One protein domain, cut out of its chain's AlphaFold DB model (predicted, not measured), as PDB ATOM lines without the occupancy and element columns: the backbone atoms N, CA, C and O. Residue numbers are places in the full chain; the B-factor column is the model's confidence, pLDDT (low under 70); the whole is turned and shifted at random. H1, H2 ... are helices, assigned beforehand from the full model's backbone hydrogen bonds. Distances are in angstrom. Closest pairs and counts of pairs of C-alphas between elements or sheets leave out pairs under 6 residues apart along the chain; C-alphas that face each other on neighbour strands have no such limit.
ATOM      1  N   THR A  17     147.516 137.072 119.382       86.25
ATOM      2  CA  THR A  17     147.472 136.243 118.174       86.25
ATOM      3  C   THR A  17     147.686 137.097 116.929       86.25
ATOM      4  O   THR A  17     148.479 136.729 116.065       86.25
ATOM      5  N   THR A  18     147.024 138.253 116.841       85.88
ATOM      6  CA  THR A  18     147.163 139.164 115.699       85.88
ATOM      7  C   THR A  18     148.591 139.718 115.609       85.88
ATOM      8  O   THR A  18     149.154 139.725 114.518       85.88
ATOM      9  N   HIS A  19     149.211 140.112 116.731       88.31
ATOM     10  CA  HIS A  19     150.613 140.557 116.768       88.31
ATOM     11  C   HIS A  19     151.564 139.464 116.283       88.31
ATOM     12  O   HIS A  19     152.363 139.695 115.379       88.31
ATOM     13  N   ARG A  20     151.429 138.245 116.816       87.56
ATOM     14  CA  ARG A  20     152.250 137.099 116.404       87.56
ATOM     15  C   ARG A  20     152.123 136.811 114.910       87.56
ATOM     16  O   ARG A  20     153.122 136.544 114.250       87.56
ATOM     17  N   GLN A  21     150.907 136.887 114.374       90.56
ATOM     18  CA  GLN A  21     150.653 136.682 112.950       90.56
ATOM     19  C   GLN A  21     151.267 137.793 112.089       90.56
ATOM     20  O   GLN A  21     151.913 137.483 111.090       90.56
ATOM     21  N   MET A  22     151.116 139.067 112.473       91.69
ATOM     22  CA  MET A  22     151.756 140.191 111.773       91.69
ATOM     23  C   MET A  22     153.281 140.058 111.791       91.69
ATOM     24  O   MET A  22     153.916 140.185 110.747       91.69
ATOM     25  N   PHE A  23     153.862 139.738 112.949       91.44
ATOM     26  CA  PHE A  23     155.296 139.502 113.090       91.44
ATOM     27  C   PHE A  23     155.771 138.348 112.218       91.44
ATOM     28  O   PHE A  23     156.733 138.504 111.479       91.44
ATOM     29  N   GLY A  24     155.077 137.211 112.237       91.00
ATOM     30  CA  GLY A  24     155.443 136.067 111.411       91.00
ATOM     31  C   GLY A  24     155.380 136.366 109.908       91.00
ATOM     32  O   GLY A  24     156.273 135.948 109.173       91.00
ATOM     33  N   ILE A  25     154.386 137.140 109.454       91.69
ATOM     34  CA  ILE A  25     154.304 137.606 108.058       91.69
ATOM     35  C   ILE A  25     155.494 138.508 107.729       91.69
ATOM     36  O   ILE A  25     156.180 138.262 106.742       91.69
ATOM     37  N   MET A  26     155.760 139.529 108.552       91.75
ATOM     38  CA  MET A  26     156.871 140.457 108.321       91.75
ATOM     39  C   MET A  26     158.224 139.738 108.353       91.75
ATOM     40  O   MET A  26     159.022 139.918 107.442       91.75
ATOM     41  N   SER A  27     158.459 138.875 109.343       90.38
ATOM     42  CA  SER A  27     159.682 138.073 109.468       90.38
ATOM     43  C   SER A  27     159.891 137.170 108.262       90.38
ATOM     44  O   SER A  27     161.003 137.085 107.754       90.38
ATOM     45  N   TYR A  28     158.830 136.519 107.773       90.69
ATOM     46  CA  TYR A  28     158.929 135.701 106.569       90.69
ATOM     47  C   TYR A  28     159.284 136.562 105.356       90.69
ATOM     48  O   TYR A  28     160.200 136.229 104.617       90.69
ATOM     49  N   LEU A  29     158.566 137.668 105.146       88.06
ATOM     50  CA  LEU A  29     158.733 138.492 103.953       88.06
ATOM     51  C   LEU A  29     160.048 139.296 103.936       88.06
ATOM     52  O   LEU A  29     160.529 139.648 102.862       88.06
ATOM     53  N   LYS A  30     160.642 139.581 105.101       85.88
ATOM     54  CA  LYS A  30     161.961 140.231 105.222       85.88
ATOM     55  C   LYS A  30     163.128 139.270 104.965       85.88
ATOM     56  O   LYS A  30     164.235 139.726 104.688       85.88
ATOM     57  N   ASP A  31     162.894 137.964 105.050       87.00
ATOM     58  CA  ASP A  31     163.910 136.933 104.862       87.00
ATOM     59  C   ASP A  31     164.115 136.646 103.364       87.00
ATOM     60  O   ASP A  31     163.334 135.940 102.716       87.00
ATOM     61  N   LYS A  32     165.186 137.222 102.803       79.50
ATOM     62  CA  LYS A  32     165.517 137.102 101.376       79.50
ATOM     63  C   LYS A  32     165.775 135.663 100.942       79.50
ATOM     64  O   LYS A  32     165.486 135.344  99.791       79.50
ATOM     65  N   ASP A  33     166.253 134.801 101.833       82.75
ATOM     66  CA  ASP A  33     166.537 133.404 101.505       82.75
ATOM     67  C   ASP A  33     165.240 132.585 101.442       82.75
ATOM     68  O   ASP A  33     165.108 131.676 100.620       82.75
ATOM     69  N   LYS A  34     164.240 132.936 102.265       80.00
ATOM     70  CA  LYS A  34     162.917 132.285 102.254       80.00
ATOM     71  C   LYS A  34     161.997 132.752 101.133       80.00
ATOM     72  O   LYS A  34     161.175 131.953 100.668       80.00
ATOM     73  N   VAL A  35     162.072 134.035 100.776       81.31
ATOM     74  CA  VAL A  35     161.248 134.654  99.725       81.31
ATOM     75  C   VAL A  35     161.896 134.494  98.353       81.31
ATOM     76  O   VAL A  35     161.203 134.238  97.375       81.31
ATOM     77  N   GLY A  36     163.218 134.639  98.255       76.19
ATOM     78  CA  GLY A  36     163.958 134.492  97.006       76.19
ATOM     79  C   GLY A  36     163.402 135.359  95.868       76.19
ATOM     80  O   GLY A  36     163.453 136.588  95.907       76.19
ATOM     81  N   GLN A  37     162.905 134.698  94.821       77.94
ATOM     82  CA  GLN A  37     162.276 135.322  93.647       77.94
ATOM     83  C   GLN A  37     160.762 135.054  93.594       77.94
ATOM     84  O   GLN A  37     160.157 135.198  92.530       77.94
ATOM     85  N   ASP A  38     160.157 134.649  94.714       84.00
ATOM     86  CA  ASP A  38     158.748 134.272  94.767       84.00
ATOM     87  C   ASP A  38     157.828 135.449  94.396       84.00
ATOM     88  O   ASP A  38     158.117 136.636  94.593       84.00
ATOM     89  N   VAL A  39     156.672 135.087  93.848       87.06
ATOM     90  CA  VAL A  39     155.602 136.005  93.455       87.06
ATOM     91  C   VAL A  39     154.525 135.997  94.529       87.06
ATOM     92  O   VAL A  39     154.199 134.950  95.093       87.06
ATOM     93  N   TRP A  40     153.925 137.157  94.799       88.50
ATOM     94  CA  TRP A  40     152.789 137.252  95.709       88.50
ATOM     95  C   TRP A  40     151.542 136.572  95.122       88.50
ATOM     96  O   TRP A  40     150.703 137.203  94.481       88.50
ATOM     97  N   ASN A  41     151.409 135.266  95.350       86.75
ATOM     98  CA  ASN A  41     150.324 134.428  94.841       86.75
ATOM     99  C   ASN A  41     149.750 133.509  95.940       86.75
ATOM    100  O   ASN A  41     150.204 133.514  97.088       86.75
ATOM    101  N   SER A  42     148.733 132.711  95.602       85.88
ATOM    102  CA  SER A  42     148.076 131.794  96.549       85.88
ATOM    103  C   SER A  42     149.022 130.752  97.159       85.88
ATOM    104  O   SER A  42     148.795 130.318  98.288       85.88
ATOM    105  N   GLU A  43     150.071 130.349  96.440       87.94
ATOM    106  CA  GLU A  43     151.045 129.356  96.897       87.94
ATOM    107  C   GLU A  43     151.959 129.936  97.980       87.94
ATOM    108  O   GLU A  43     152.038 129.379  99.080       87.94
ATOM    109  N   LEU A  44     152.556 131.106  97.730       88.44
ATOM    110  CA  LEU A  44     153.352 131.811  98.734       88.44
ATOM    111  C   LEU A  44     152.502 132.162  99.964       88.44
ATOM    112  O   LEU A  44     152.931 131.960 101.099       88.44
ATOM    113  N   GLN A  45     151.259 132.610  99.758       89.38
ATOM    114  CA  GLN A  45     150.318 132.876 100.851       89.38
ATOM    115  C   GLN A  45     150.035 131.618 101.688       89.38
ATOM    116  O   GLN A  45     149.953 131.702 102.913       89.38
ATOM    117  N   ALA A  46     149.910 130.442 101.067       87.38
ATOM    118  CA  ALA A  46     149.745 129.184 101.794       87.38
ATOM    119  C   ALA A  46     151.020 128.785 102.560       87.38
ATOM    120  O   ALA A  46     150.924 128.301 103.689       87.38
ATOM    121  N   LYS A  47     152.207 129.015 101.981       87.81
ATOM    122  CA  LYS A  47     153.507 128.749 102.618       87.81
ATOM    123  C   LYS A  47     153.702 129.604 103.872       87.81
ATOM    124  O   LYS A  47     153.953 129.051 104.944       87.81
ATOM    125  N   ILE A  48     153.477 130.916 103.763       89.88
ATOM    126  CA  ILE A  48     153.514 131.840 104.908       89.88
ATOM    127  C   ILE A  48     152.455 131.436 105.935       89.88
ATOM    128  O   ILE A  48     152.763 131.332 107.119       89.88
ATOM    129  N   GLY A  49     151.230 131.142 105.483       88.50
ATOM    130  CA  GLY A  49     150.130 130.711 106.346       88.50
ATOM    131  C   GLY A  49     150.509 129.532 107.241       88.50
ATOM    132  O   GLY A  49     150.294 129.597 108.447       88.50
ATOM    133  N   LYS A  50     151.175 128.508 106.690       86.50
ATOM    134  CA  LYS A  50     151.695 127.372 107.474       86.50
ATOM    135  C   LYS A  50     152.734 127.790 108.519       86.50
ATOM    136  O   LYS A  50     152.738 127.236 109.609       86.50
ATOM    137  N   THR A  51     153.602 128.755 108.209       84.44
ATOM    138  CA  THR A  51     154.639 129.230 109.149       84.44
ATOM    139  C   THR A  51     154.047 129.975 110.347       84.44
ATOM    140  O   THR A  51     154.627 129.956 111.427       84.44
ATOM    141  N   ILE A  52     152.890 130.618 110.172       85.69
ATOM    142  CA  ILE A  52     152.251 131.449 111.205       85.69
ATOM    143  C   ILE A  52     150.976 130.833 111.792       85.69
ATOM    144  O   ILE A  52     150.164 131.543 112.389       85.69
ATOM    145  N   ASP A  53     150.788 129.528 111.589       82.69
ATOM    146  CA  ASP A  53     149.645 128.752 112.080       82.69
ATOM    147  C   ASP A  53     148.279 129.303 111.606       82.69
ATOM    148  O   ASP A  53     147.278 129.383 112.324       82.69
ATOM    149  N   VAL A  54     148.245 129.748 110.345       82.44
ATOM    150  CA  VAL A  54     147.057 130.228 109.639       82.44
ATOM    151  C   VAL A  54     146.644 129.213 108.577       82.44
ATOM    152  O   VAL A  54     147.186 129.150 107.476       82.44
ATOM    153  N   ASN A  55     145.585 128.468 108.891       73.44
ATOM    154  CA  ASN A  55     145.106 127.349 108.071       73.44
ATOM    155  C   ASN A  55     144.373 127.753 106.778       73.44
ATOM    156  O   ASN A  55     144.083 126.899 105.944       73.44
ATOM    157  N   LYS A  56     144.023 129.035 106.599       77.31
ATOM    158  CA  LYS A  56     143.255 129.515 105.436       77.31
ATOM    159  C   LYS A  56     143.968 130.692 104.756       77.31
ATOM    160  O   LYS A  56     144.148 131.720 105.404       77.31
ATOM    161  N   PRO A  57     144.277 130.635 103.447       74.38
ATOM    162  CA  PRO A  57     144.887 131.764 102.729       74.38
ATOM    163  C   PRO A  57     144.068 133.067 102.782       74.38
ATOM    164  O   PRO A  57     144.624 134.164 102.798       74.38
ATOM    165  N   SER A  58     142.735 132.983 102.871       77.94
ATOM    166  CA  SER A  58     141.863 134.156 103.066       77.94
ATOM    167  C   SER A  58     142.143 134.899 104.377       77.94
ATOM    168  O   SER A  58     142.172 136.127 104.396       77.94
ATOM    169  N   THR A  59     142.424 134.165 105.453       82.44
ATOM    170  CA  THR A  59     142.783 134.701 106.772       82.44
ATOM    171  C   THR A  59     144.060 135.538 106.693       82.44
ATOM    172  O   THR A  59     144.108 136.611 107.296       82.44
ATOM    173  N   LEU A  60     145.052 135.091 105.913       87.00
ATOM    174  CA  LEU A  60     146.296 135.822 105.669       87.00
ATOM    175  C   LEU A  60     146.061 137.081 104.827       87.00
ATOM    176  O   LEU A  60     146.529 138.151 105.211       87.00
ATOM    177  N   ARG A  61     145.259 137.006 103.756       84.38
ATOM    178  CA  ARG A  61     144.875 138.198 102.972       84.38
ATOM    179  C   ARG A  61     144.169 139.256 103.821       84.38
ATOM    180  O   ARG A  61     144.425 140.439 103.634       84.38
ATOM    181  N   HIS A  62     143.333 138.851 104.779       85.62
ATOM    182  CA  HIS A  62     142.705 139.794 105.711       85.62
ATOM    183  C   HIS A  62     143.719 140.445 106.662       85.62
ATOM    184  O   HIS A  62     143.591 141.629 106.948       85.62
ATOM    185  N   ILE A  63     144.729 139.705 107.141       88.56
ATOM    186  CA  ILE A  63     145.785 140.269 108.005       88.56
ATOM    187  C   ILE A  63     146.637 141.259 107.213       88.56
ATOM    188  O   ILE A  63     146.844 142.376 107.666       88.56
ATOM    189  N   VAL A  64     147.052 140.892 106.000       89.19
ATOM    190  CA  VAL A  64     147.796 141.779 105.093       89.19
ATOM    191  C   VAL A  64     146.974 143.022 104.747       89.19
ATOM    192  O   VAL A  64     147.492 144.132 104.800       89.19
ATOM    193  N   GLY A  65     145.682 142.866 104.445       86.56
ATOM    194  CA  GLY A  65     144.779 143.993 104.199       86.56
ATOM    195  C   GLY A  65     144.654 144.920 105.410       86.56
ATOM    196  O   GLY A  65     144.696 146.138 105.252       86.56
ATOM    197  N   PHE A  66     144.576 144.355 106.617       86.31
ATOM    198  CA  PHE A  66     144.606 145.132 107.852       86.31
ATOM    199  C   PHE A  66     145.937 145.882 108.011       86.31
ATOM    200  O   PHE A  66     145.915 147.096 108.189       86.31
ATOM    201  N   MET A  67     147.080 145.208 107.842       89.06
ATOM    202  CA  MET A  67     148.413 145.824 107.909       89.06
ATOM    203  C   MET A  67     148.570 146.984 106.915       89.06
ATOM    204  O   MET A  67     149.108 148.023 107.289       89.06
ATOM    205  N   LYS A  68     148.053 146.849 105.686       86.69
ATOM    206  CA  LYS A  68     147.995 147.947 104.703       86.69
ATOM    207  C   LYS A  68     147.128 149.104 105.198       86.69
ATOM    208  O   LYS A  68     147.561 150.248 105.168       86.69
ATOM    209  N   SER A  69     145.926 148.810 105.705       81.62
ATOM    210  CA  SER A  69     144.964 149.840 106.129       81.62
ATOM    211  C   SER A  69     145.461 150.733 107.267       81.62
ATOM    212  O   SER A  69     145.045 151.884 107.361       81.62
ATOM    213  N   ILE A  70     146.375 150.220 108.095       83.81
ATOM    214  CA  ILE A  70     146.974 150.961 109.213       83.81
ATOM    215  C   ILE A  70     148.438 151.344 108.949       83.81
ATOM    216  O   ILE A  70     149.143 151.758 109.863       83.81
ATOM    217  N   GLY A  71     148.900 151.210 107.700       85.25
ATOM    218  CA  GLY A  71     150.203 151.703 107.257       85.25
ATOM    219  C   GLY A  71     151.412 150.947 107.807       85.25
ATOM    220  O   GLY A  71     152.470 151.548 107.942       85.25
ATOM    221  N   ILE A  72     151.289 149.657 108.132       89.56
ATOM    222  CA  ILE A  72     152.425 148.793 108.522       89.56
ATOM    223  C   ILE A  72     153.229 148.355 107.287       89.56
ATOM    224  O   ILE A  72     154.452 148.264 107.329       89.56
ATOM    225  N   ILE A  73     152.546 148.094 106.175       89.75
ATOM    226  CA  ILE A  73     153.153 147.774 104.876       89.75
ATOM    227  C   ILE A  73     152.587 148.705 103.807       89.75
ATOM    228  O   ILE A  73     151.455 149.177 103.949       89.75
ATOM    229  N   TYR A  74     153.347 148.949 102.739       86.31
ATOM    230  CA  TYR A  74     152.892 149.800 101.633       86.31
ATOM    231  C   TYR A  74     151.688 149.173 100.908       86.31
ATOM    232  O   TYR A  74     151.607 147.946 100.751       86.31
ATOM    233  N   GLY A  75     150.729 150.006 100.490       80.50
ATOM    234  CA  GLY A  75     149.455 149.560  99.906       80.50
ATOM    235  C   GLY A  75     149.626 148.749  98.617       80.50
ATOM    236  O   GLY A  75     148.964 147.721  98.417       80.50
ATOM    237  N   ASP A  76     150.593 149.139  97.799       81.00
ATOM    238  CA  ASP A  76     150.935 148.589  96.486       81.00
ATOM    239  C   ASP A  76     151.957 147.437  96.519       81.00
ATOM    240  O   ASP A  76     152.018 146.635  95.588       81.00
ATOM    241  N   SER A  77     152.673 147.260  97.633       82.00
ATOM    242  CA  SER A  77     153.780 146.292  97.769       82.00
ATOM    243  C   SER A  77     153.466 144.828  97.412       82.00
ATOM    244  O   SER A  77     154.369 144.054  97.116       82.00
ATOM    245  N   LEU A  78     152.199 144.404  97.445       85.06
ATOM    246  CA  LEU A  78     151.785 143.005  97.267       85.06
ATOM    247  C   LEU A  78     150.576 142.890  96.317       85.06
ATOM    248  O   LEU A  78     149.480 142.522  96.753       85.06
ATOM    249  N   GLN A  79     150.762 143.241  95.037       77.12
ATOM    250  CA  GLN A  79     149.720 143.273  93.985       77.12
ATOM    251  C   GLN A  79     149.893 142.208  92.870       77.12
ATOM    252  O   GLN A  79     149.513 142.423  91.725       77.12
ATOM    253  N   GLY A  80     150.438 141.027  93.184       67.56
ATOM    254  CA  GLY A  80     150.524 139.911  92.218       67.56
ATOM    255  C   GLY A  80     151.800 139.876  91.372       67.56
ATOM    256  O   GLY A  80     151.903 139.077  90.445       67.56
ATOM    257  N   GLY A  81     152.781 140.710  91.714       78.56
ATOM    258  CA  GLY A  81     154.136 140.668  91.175       78.56
ATOM    259  C   GLY A  81     155.123 139.963  92.105       78.56
ATOM    260  O   GLY A  81     154.755 139.392  93.139       78.56
ATOM    261  N   LYS A  82     156.399 140.021  91.724       82.88
ATOM    262  CA  LYS A  82     157.510 139.593  92.575       82.88
ATOM    263  C   LYS A  82     157.438 140.317  93.920       82.88
ATOM    264  O   LYS A  82     157.177 141.520  93.953       82.88
ATOM    265  N   VAL A  83     157.672 139.591  95.012       84.06
ATOM    266  CA  VAL A  83     157.722 140.210  96.340       84.06
ATOM    267  C   VAL A  83     158.857 141.246  96.364       84.06
ATOM    268  O   VAL A  83     159.988 140.917  95.986       84.06
ATOM    269  N   PRO A  84     158.576 142.502  96.754       81.00
ATOM    270  CA  PRO A  84     159.589 143.545  96.782       81.00
ATOM    271  C   PRO A  84     160.613 143.312  97.901       81.00
ATOM    272  O   PRO A  84     160.383 142.558  98.844       81.00
ATOM    273  N   ASP A  85     161.754 143.998  97.807       81.88
ATOM    274  CA  ASP A  85     162.717 144.096  98.912       81.88
ATOM    275  C   ASP A  85     162.036 144.700 100.157       81.88
ATOM    276  O   ASP A  85     161.112 145.507 100.030       81.88
ATOM    277  N   SER A  86     162.504 144.342 101.357       78.00
ATOM    278  CA  SER A  86     161.931 144.795 102.630       78.00
ATOM    279  C   SER A  86     161.762 146.314 102.714       78.00
ATOM    280  O   SER A  86     160.748 146.776 103.238       78.00
ATOM    281  N   ARG A  87     162.684 147.087 102.118       78.50
ATOM    282  CA  ARG A  87     162.623 148.563 102.060       78.50
ATOM    283  C   ARG A  87     161.413 149.113 101.297       78.50
ATOM    284  O   ARG A  87     161.003 150.239 101.547       78.50
ATOM    285  N   HIS A  88     160.856 148.328 100.380       81.50
ATOM    286  CA  HIS A  88     159.669 148.662  99.585       81.50
ATOM    287  C   HIS A  88     158.437 147.847 100.012       81.50
ATOM    288  O   HIS A  88     157.395 147.897  99.364       81.50
ATOM    289  N   LEU A  89     158.547 147.084 101.102       85.88
ATOM    290  CA  LEU A  89     157.465 146.282 101.657       85.88
ATOM    291  C   LEU A  89     156.936 146.889 102.956       85.88
ATOM    292  O   LEU A  89     155.731 147.097 103.093       85.88
ATOM    293  N   VAL A  90     157.834 147.138 103.909       87.44
ATOM    294  CA  VAL A  90     157.502 147.555 105.274       87.44
ATOM    295  C   VAL A  90     157.733 149.056 105.406       87.44
ATOM    296  O   VAL A  90     158.758 149.578 104.970       87.44
ATOM    297  N   THR A  91     156.767 149.764 105.987       89.38
ATOM    298  CA  THR A  91     156.910 151.200 106.259       89.38
ATOM    299  C   THR A  91     157.780 151.421 107.497       89.38
ATOM    300  O   THR A  91     158.027 150.500 108.277       89.38
ATOM    301  N   GLN A  92     158.174 152.666 107.767       89.25
ATOM    302  CA  GLN A  92     158.840 152.996 109.030       89.25
ATOM    303  C   GLN A  92     157.989 152.611 110.256       89.25
ATOM    304  O   GLN A  92     158.513 152.074 111.229       89.25
ATOM    305  N   SER A  93     156.668 152.818 110.205       89.44
ATOM    306  CA  SER A  93     155.752 152.378 111.265       89.44
ATOM    307  C   SER A  93     155.722 150.853 111.394       89.44
ATOM    308  O   SER A  93     155.701 150.331 112.507       89.44
ATOM    309  N   GLY A  94     155.765 150.119 110.281       91.19
ATOM    310  CA  GLY A  94     155.856 148.663 110.321       91.19
ATOM    311  C   GLY A  94     157.149 148.157 110.956       91.19
ATOM    312  O   GLY A  94     157.104 147.207 111.734       91.19
ATOM    313  N   GLU A  95     158.276 148.822 110.701       92.31
ATOM    314  CA  GLU A  95     159.559 148.508 111.342       92.31
ATOM    315  C   GLU A  95     159.525 148.752 112.857       92.31
ATOM    316  O   GLU A  95     159.995 147.914 113.626       92.31
ATOM    317  N   VAL A  96     158.890 149.839 113.308       93.62
ATOM    318  CA  VAL A  96     158.677 150.088 114.745       93.62
ATOM    319  C   VAL A  96     157.844 148.970 115.374       93.62
ATOM    320  O   VAL A  96     158.232 148.423 116.407       93.62
ATOM    321  N   LEU A  97     156.727 148.579 114.752       94.06
ATOM    322  CA  LEU A  97     155.905 147.482 115.270       94.06
ATOM    323  C   LEU A  97     156.673 146.157 115.297       94.06
ATOM    324  O   LEU A  97     156.553 145.398 116.257       94.06
ATOM    325  N   TYR A  98     157.464 145.880 114.260       93.38
ATOM    326  CA  TYR A  98     158.309 144.692 114.189       93.38
ATOM    327  C   TYR A  98     159.257 144.607 115.393       93.38
ATOM    328  O   TYR A  98     159.279 143.587 116.082       93.38
ATOM    329  N   GLN A  99     159.972 145.697 115.681       93.81
ATOM    330  CA  GLN A  99     160.906 145.789 116.807       93.81
ATOM    331  C   GLN A  99     160.198 145.693 118.165       93.81
ATOM    332  O   GLN A  99     160.714 145.052 119.078       93.81
ATOM    333  N   LEU A 100     159.004 146.280 118.307       94.50
ATOM    334  CA  LEU A 100     158.204 146.144 119.530       94.50
ATOM    335  C   LEU A 100     157.819 144.684 119.794       94.50
ATOM    336  O   LEU A 100     157.955 144.211 120.922       94.50
ATOM    337  N   ILE A 101     157.392 143.954 118.759       93.88
ATOM    338  CA  ILE A 101     157.025 142.539 118.899       93.88
ATOM    339  C   ILE A 101     158.252 141.671 119.194       93.88
ATOM    340  O   ILE A 101     158.173 140.767 120.029       93.88
ATOM    341  N   GLU A 102     159.391 141.952 118.565       92.94
ATOM    342  CA  GLU A 102     160.659 141.276 118.861       92.94
ATOM    343  C   GLU A 102     161.097 141.505 120.319       92.94
ATOM    344  O   GLU A 102     161.410 140.554 121.040       92.94
ATOM    345  N   MET A 103     161.027 142.752 120.795       94.25
ATOM    346  CA  MET A 103     161.327 143.108 122.183       94.25
ATOM    347  C   MET A 103     160.393 142.397 123.170       94.25
ATOM    348  O   MET A 103     160.851 141.890 124.195       94.25
ATOM    349  N   GLU A 104     159.096 142.320 122.859       94.62
ATOM    350  CA  GLU A 104     158.120 141.594 123.672       94.62
ATOM    351  C   GLU A 104     158.474 140.104 123.796       94.62
ATOM    352  O   GLU A 104     158.407 139.538 124.892       94.62
ATOM    353  N   GLN A 105     158.855 139.462 122.686       91.69
ATOM    354  CA  GLN A 105     159.232 138.045 122.662       91.69
ATOM    355  C   GLN A 105     160.480 137.789 123.513       91.69
ATOM    356  O   GLN A 105     160.438 136.945 124.411       91.69
ATOM    357  N   LEU A 106     161.536 138.587 123.328       94.19
ATOM    358  CA  LEU A 106     162.761 138.499 124.129       94.19
ATOM    359  C   LEU A 106     162.492 138.734 125.623       94.19
ATOM    360  O   LEU A 106     163.036 138.035 126.483       94.19
ATOM    361  N   ALA A 107     161.629 139.696 125.961       94.75
ATOM    362  CA  ALA A 107     161.248 139.968 127.343       94.75
ATOM    363  C   ALA A 107     160.463 138.805 127.971       94.75
ATOM    364  O   ALA A 107     160.697 138.475 129.138       94.75
ATOM    365  N   LYS A 108     159.571 138.153 127.208       94.00
ATOM    366  CA  LYS A 108     158.839 136.947 127.637       94.00
ATOM    367  C   LYS A 108     159.785 135.779 127.904       94.00
ATOM    368  O   LYS A 108     159.679 135.156 128.961       94.00
ATOM    369  N   GLU A 109     160.738 135.529 127.011       95.06
ATOM    370  CA  GLU A 109     161.761 134.486 127.181       95.06
ATOM    371  C   GLU A 109     162.619 134.726 128.428       95.06
ATOM    372  O   GLU A 109     162.845 133.816 129.229       95.06
ATOM    373  N   GLN A 110     163.020 135.979 128.652       96.44
ATOM    374  CA  GLN A 110     163.808 136.393 129.817       96.44
ATOM    375  C   GLN A 110     162.964 136.613 131.084       96.44
ATOM    376  O   GLN A 110     163.507 136.996 132.120       96.44
ATOM    377  N   LYS A 111     161.644 136.386 131.026       95.62
ATOM    378  CA  LYS A 111     160.684 136.584 132.131       95.62
ATOM    379  C   LYS A 111     160.719 137.999 132.742       95.62
ATOM    380  O   LYS A 111     160.445 138.175 133.931       95.62
ATOM    381  N   LYS A 112     161.015 139.022 131.934       95.56
ATOM    382  CA  LYS A 112     161.103 140.436 132.343       95.56
ATOM    383  C   LYS A 112     159.729 141.113 132.316       95.56
ATOM    384  O   LYS A 112     159.386 141.797 131.356       95.56
ATOM    385  N   LYS A 113     158.938 140.922 133.376       94.94
ATOM    386  CA  LYS A 113     157.547 141.421 133.467       94.94
ATOM    387  C   LYS A 113     157.405 142.929 133.241       94.94
ATOM    388  O   LYS A 113     156.553 143.330 132.463       94.94
ATOM    389  N   GLU A 114     158.267 143.739 133.850       95.19
ATOM    390  CA  GLU A 114     158.228 145.204 133.711       95.19
ATOM    391  C   GLU A 114     158.407 145.649 132.252       95.19
ATOM    392  O   GLU A 114     157.702 146.532 131.773       95.19
ATOM    393  N   VAL A 115     159.297 144.981 131.509       94.38
ATOM    394  CA  VAL A 115     159.507 145.258 130.080       94.38
ATOM    395  C   VAL A 115     158.270 144.872 129.269       94.38
ATOM    396  O   VAL A 115     157.862 145.621 128.388       94.38
ATOM    397  N   ILE A 116     157.626 143.743 129.585       93.75
ATOM    398  CA  ILE A 116     156.385 143.317 128.915       93.75
ATOM    399  C   ILE A 116     155.275 144.362 129.115       93.75
ATOM    400  O   ILE A 116     154.567 144.695 128.165       93.75
ATOM    401  N   GLU A 117     155.138 144.917 130.321       94.50
ATOM    402  CA  GLU A 117     154.152 145.967 130.618       94.50
ATOM    403  C   GLU A 117     154.456 147.283 129.885       94.50
ATOM    404  O   GLU A 117     153.547 147.915 129.329       94.50
ATOM    405  N   GLN A 118     155.732 147.674 129.815       95.00
ATOM    406  CA  GLN A 118     156.168 148.851 129.059       95.00
ATOM    407  C   GLN A 118     155.902 148.693 127.559       95.00
ATOM    408  O   GLN A 118     155.311 149.585 126.950       95.00
ATOM    409  N   VAL A 119     156.238 147.539 126.972       94.25
ATOM    410  CA  VAL A 119     155.925 147.235 125.565       94.25
ATOM    411  C   VAL A 119     154.411 147.233 125.332       94.25
ATOM    412  O   VAL A 119     153.934 147.799 124.349       94.25
ATOM    413  N   GLY A 120     153.633 146.699 126.279       93.19
ATOM    414  CA  GLY A 120     152.172 146.781 126.269       93.19
ATOM    415  C   GLY A 120     151.651 148.218 126.173       93.19
ATOM    416  O   GLY A 120     150.698 148.485 125.442       93.19
ATOM    417  N   THR A 121     152.297 149.157 126.865       94.12
ATOM    418  CA  THR A 121     151.981 150.592 126.785       94.12
ATOM    419  C   THR A 121     152.415 151.187 125.444       94.12
ATOM    420  O   THR A 121     151.634 151.896 124.810       94.12
ATOM    421  N   MET A 122     153.601 150.826 124.944       95.25
ATOM    422  CA  MET A 122     154.091 151.259 123.629       95.25
ATOM    423  C   MET A 122     153.166 150.823 122.486       95.25
ATOM    424  O   MET A 122     152.919 151.622 121.584       95.25
ATOM    425  N   TYR A 123     152.575 149.623 122.541       94.81
ATOM    426  CA  TYR A 123     151.566 149.216 121.558       94.81
ATOM    427  C   TYR A 123     150.367 150.165 121.536       94.81
ATOM    428  O   TYR A 123     149.899 150.530 120.459       94.81
ATOM    429  N   LYS A 124     149.880 150.611 122.699       94.94
ATOM    430  CA  LYS A 124     148.743 151.542 122.760       94.94
ATOM    431  C   LYS A 124     149.066 152.860 122.060       94.94
ATOM    432  O   LYS A 124     148.250 153.322 121.268       94.94
ATOM    433  N   HIS A 125     150.259 153.415 122.291       94.69
ATOM    434  CA  HIS A 125     150.733 154.619 121.599       94.69
ATOM    435  C   HIS A 125     150.931 154.384 120.098       94.69
ATOM    436  O   HIS A 125     150.531 155.217 119.285       94.69
ATOM    437  N   PHE A 126     151.511 153.246 119.716       94.25
ATOM    438  CA  PHE A 126     151.713 152.885 118.317       94.25
ATOM    439  C   PHE A 126     150.384 152.836 117.556       94.25
ATOM    440  O   PHE A 126     150.226 153.501 116.535       94.25
ATOM    441  N   TYR A 127     149.407 152.082 118.068       94.00
ATOM    442  CA  TYR A 127     148.122 151.921 117.396       94.00
ATOM    443  C   TYR A 127     147.258 153.179 117.465       94.00
ATOM    444  O   TYR A 127     146.555 153.451 116.496       94.00
ATOM    445  N   ALA A 128     147.341 153.970 118.544       94.19
ATOM    446  CA  ALA A 128     146.708 155.288 118.582       94.19
ATOM    447  C   ALA A 128     147.189 156.135 117.399       94.19
ATOM    448  O   ALA A 128     146.361 156.618 116.633       94.19
ATOM    449  N   ASN A 129     148.509 156.200 117.185       91.31
ATOM    450  CA  ASN A 129     149.101 156.920 116.060       91.31
ATOM    451  C   ASN A 129     148.736 156.323 114.697       91.31
ATOM    452  O   ASN A 129     148.396 157.054 113.770       91.31
ATOM    453  N   ALA A 130     148.764 154.998 114.555       90.00
ATOM    454  CA  ALA A 130     148.406 154.339 113.300       90.00
ATOM    455  C   ALA A 130     146.947 154.621 112.894       90.00
ATOM    456  O   ALA A 130     146.643 154.787 111.710       90.00
ATOM    457  N   PHE A 131     146.042 154.706 113.872       90.25
ATOM    458  CA  PHE A 131     144.620 154.950 113.637       90.25
ATOM    459  C   PHE A 131     144.287 156.410 113.304       90.25
ATOM    460  O   PHE A 131     143.222 156.642 112.730       90.25
ATOM    461  N   ILE A 132     145.193 157.371 113.556       89.19
ATOM    462  CA  ILE A 132     145.074 158.775 113.095       89.19
ATOM    463  C   ILE A 132     145.000 158.882 111.575       89.19
ATOM    464  O   ILE A 132     144.604 159.912 111.059       89.19
ATOM    465  N   TYR A 133     145.354 157.829 110.851       84.00
ATOM    466  CA  TYR A 133     145.315 157.829 109.396       84.00
ATOM    467  C   TYR A 133     144.252 156.878 108.846       84.00
ATOM    468  O   TYR A 133     144.246 156.584 107.652       84.00
TER     469      TYR A 133
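This is residues 17 to 133 of the 259 residues of an uncharacterized protein of Bacillus cellulosilyticus (strain ATCC 21833 / DSM 2522 / FERM P-1141 / JCM 9156 / N-4) (UniProt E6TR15). H1 runs through the core, with H3 and H4 crossing it on one side and the long hairpin of H5 and H6 on the other. The printed part has 117 residues with six named helices, H1 to H6, all helix and compact: radius of gyration of the C-alphas 14.4 A, spans 42 by 31 by 24 A.

Find C-alpha 17 at (147.472, 136.243, 118.174); H1 runs from there to 30. Next come H2, residues 32 to 35, H3, 42 to 51, and H4, 57 to 69. H5, 92 to 109, spans 26.1 A; H6, 113 to 131, spans 27.3 A, ending at (144.620, 154.950, 113.637).

Start at H1, the hub. Its closest C-alphas are Ile 25 to Ile 48 of H3, 6.6 A, Met 22 to Ile 63 of H4, 7.1 A, and Phe 23 to Tyr 98 of H5, 6.1 A. H2 only just touches H1, only at the corner, with 3 pairs of C-alphas within 8 A. H5 and H6 form a hairpin at a shallow tilt of 19 degrees. O i to N i+4 pairs are within hydrogen-bond range throughout H1, H3, H4 and H5, and 14 of 15 in H6; H2 is too short.

The printed part has no cut; the link H4 to H5, residues 70 to 91, is long. Residue 80 alone is under pLDDT 70.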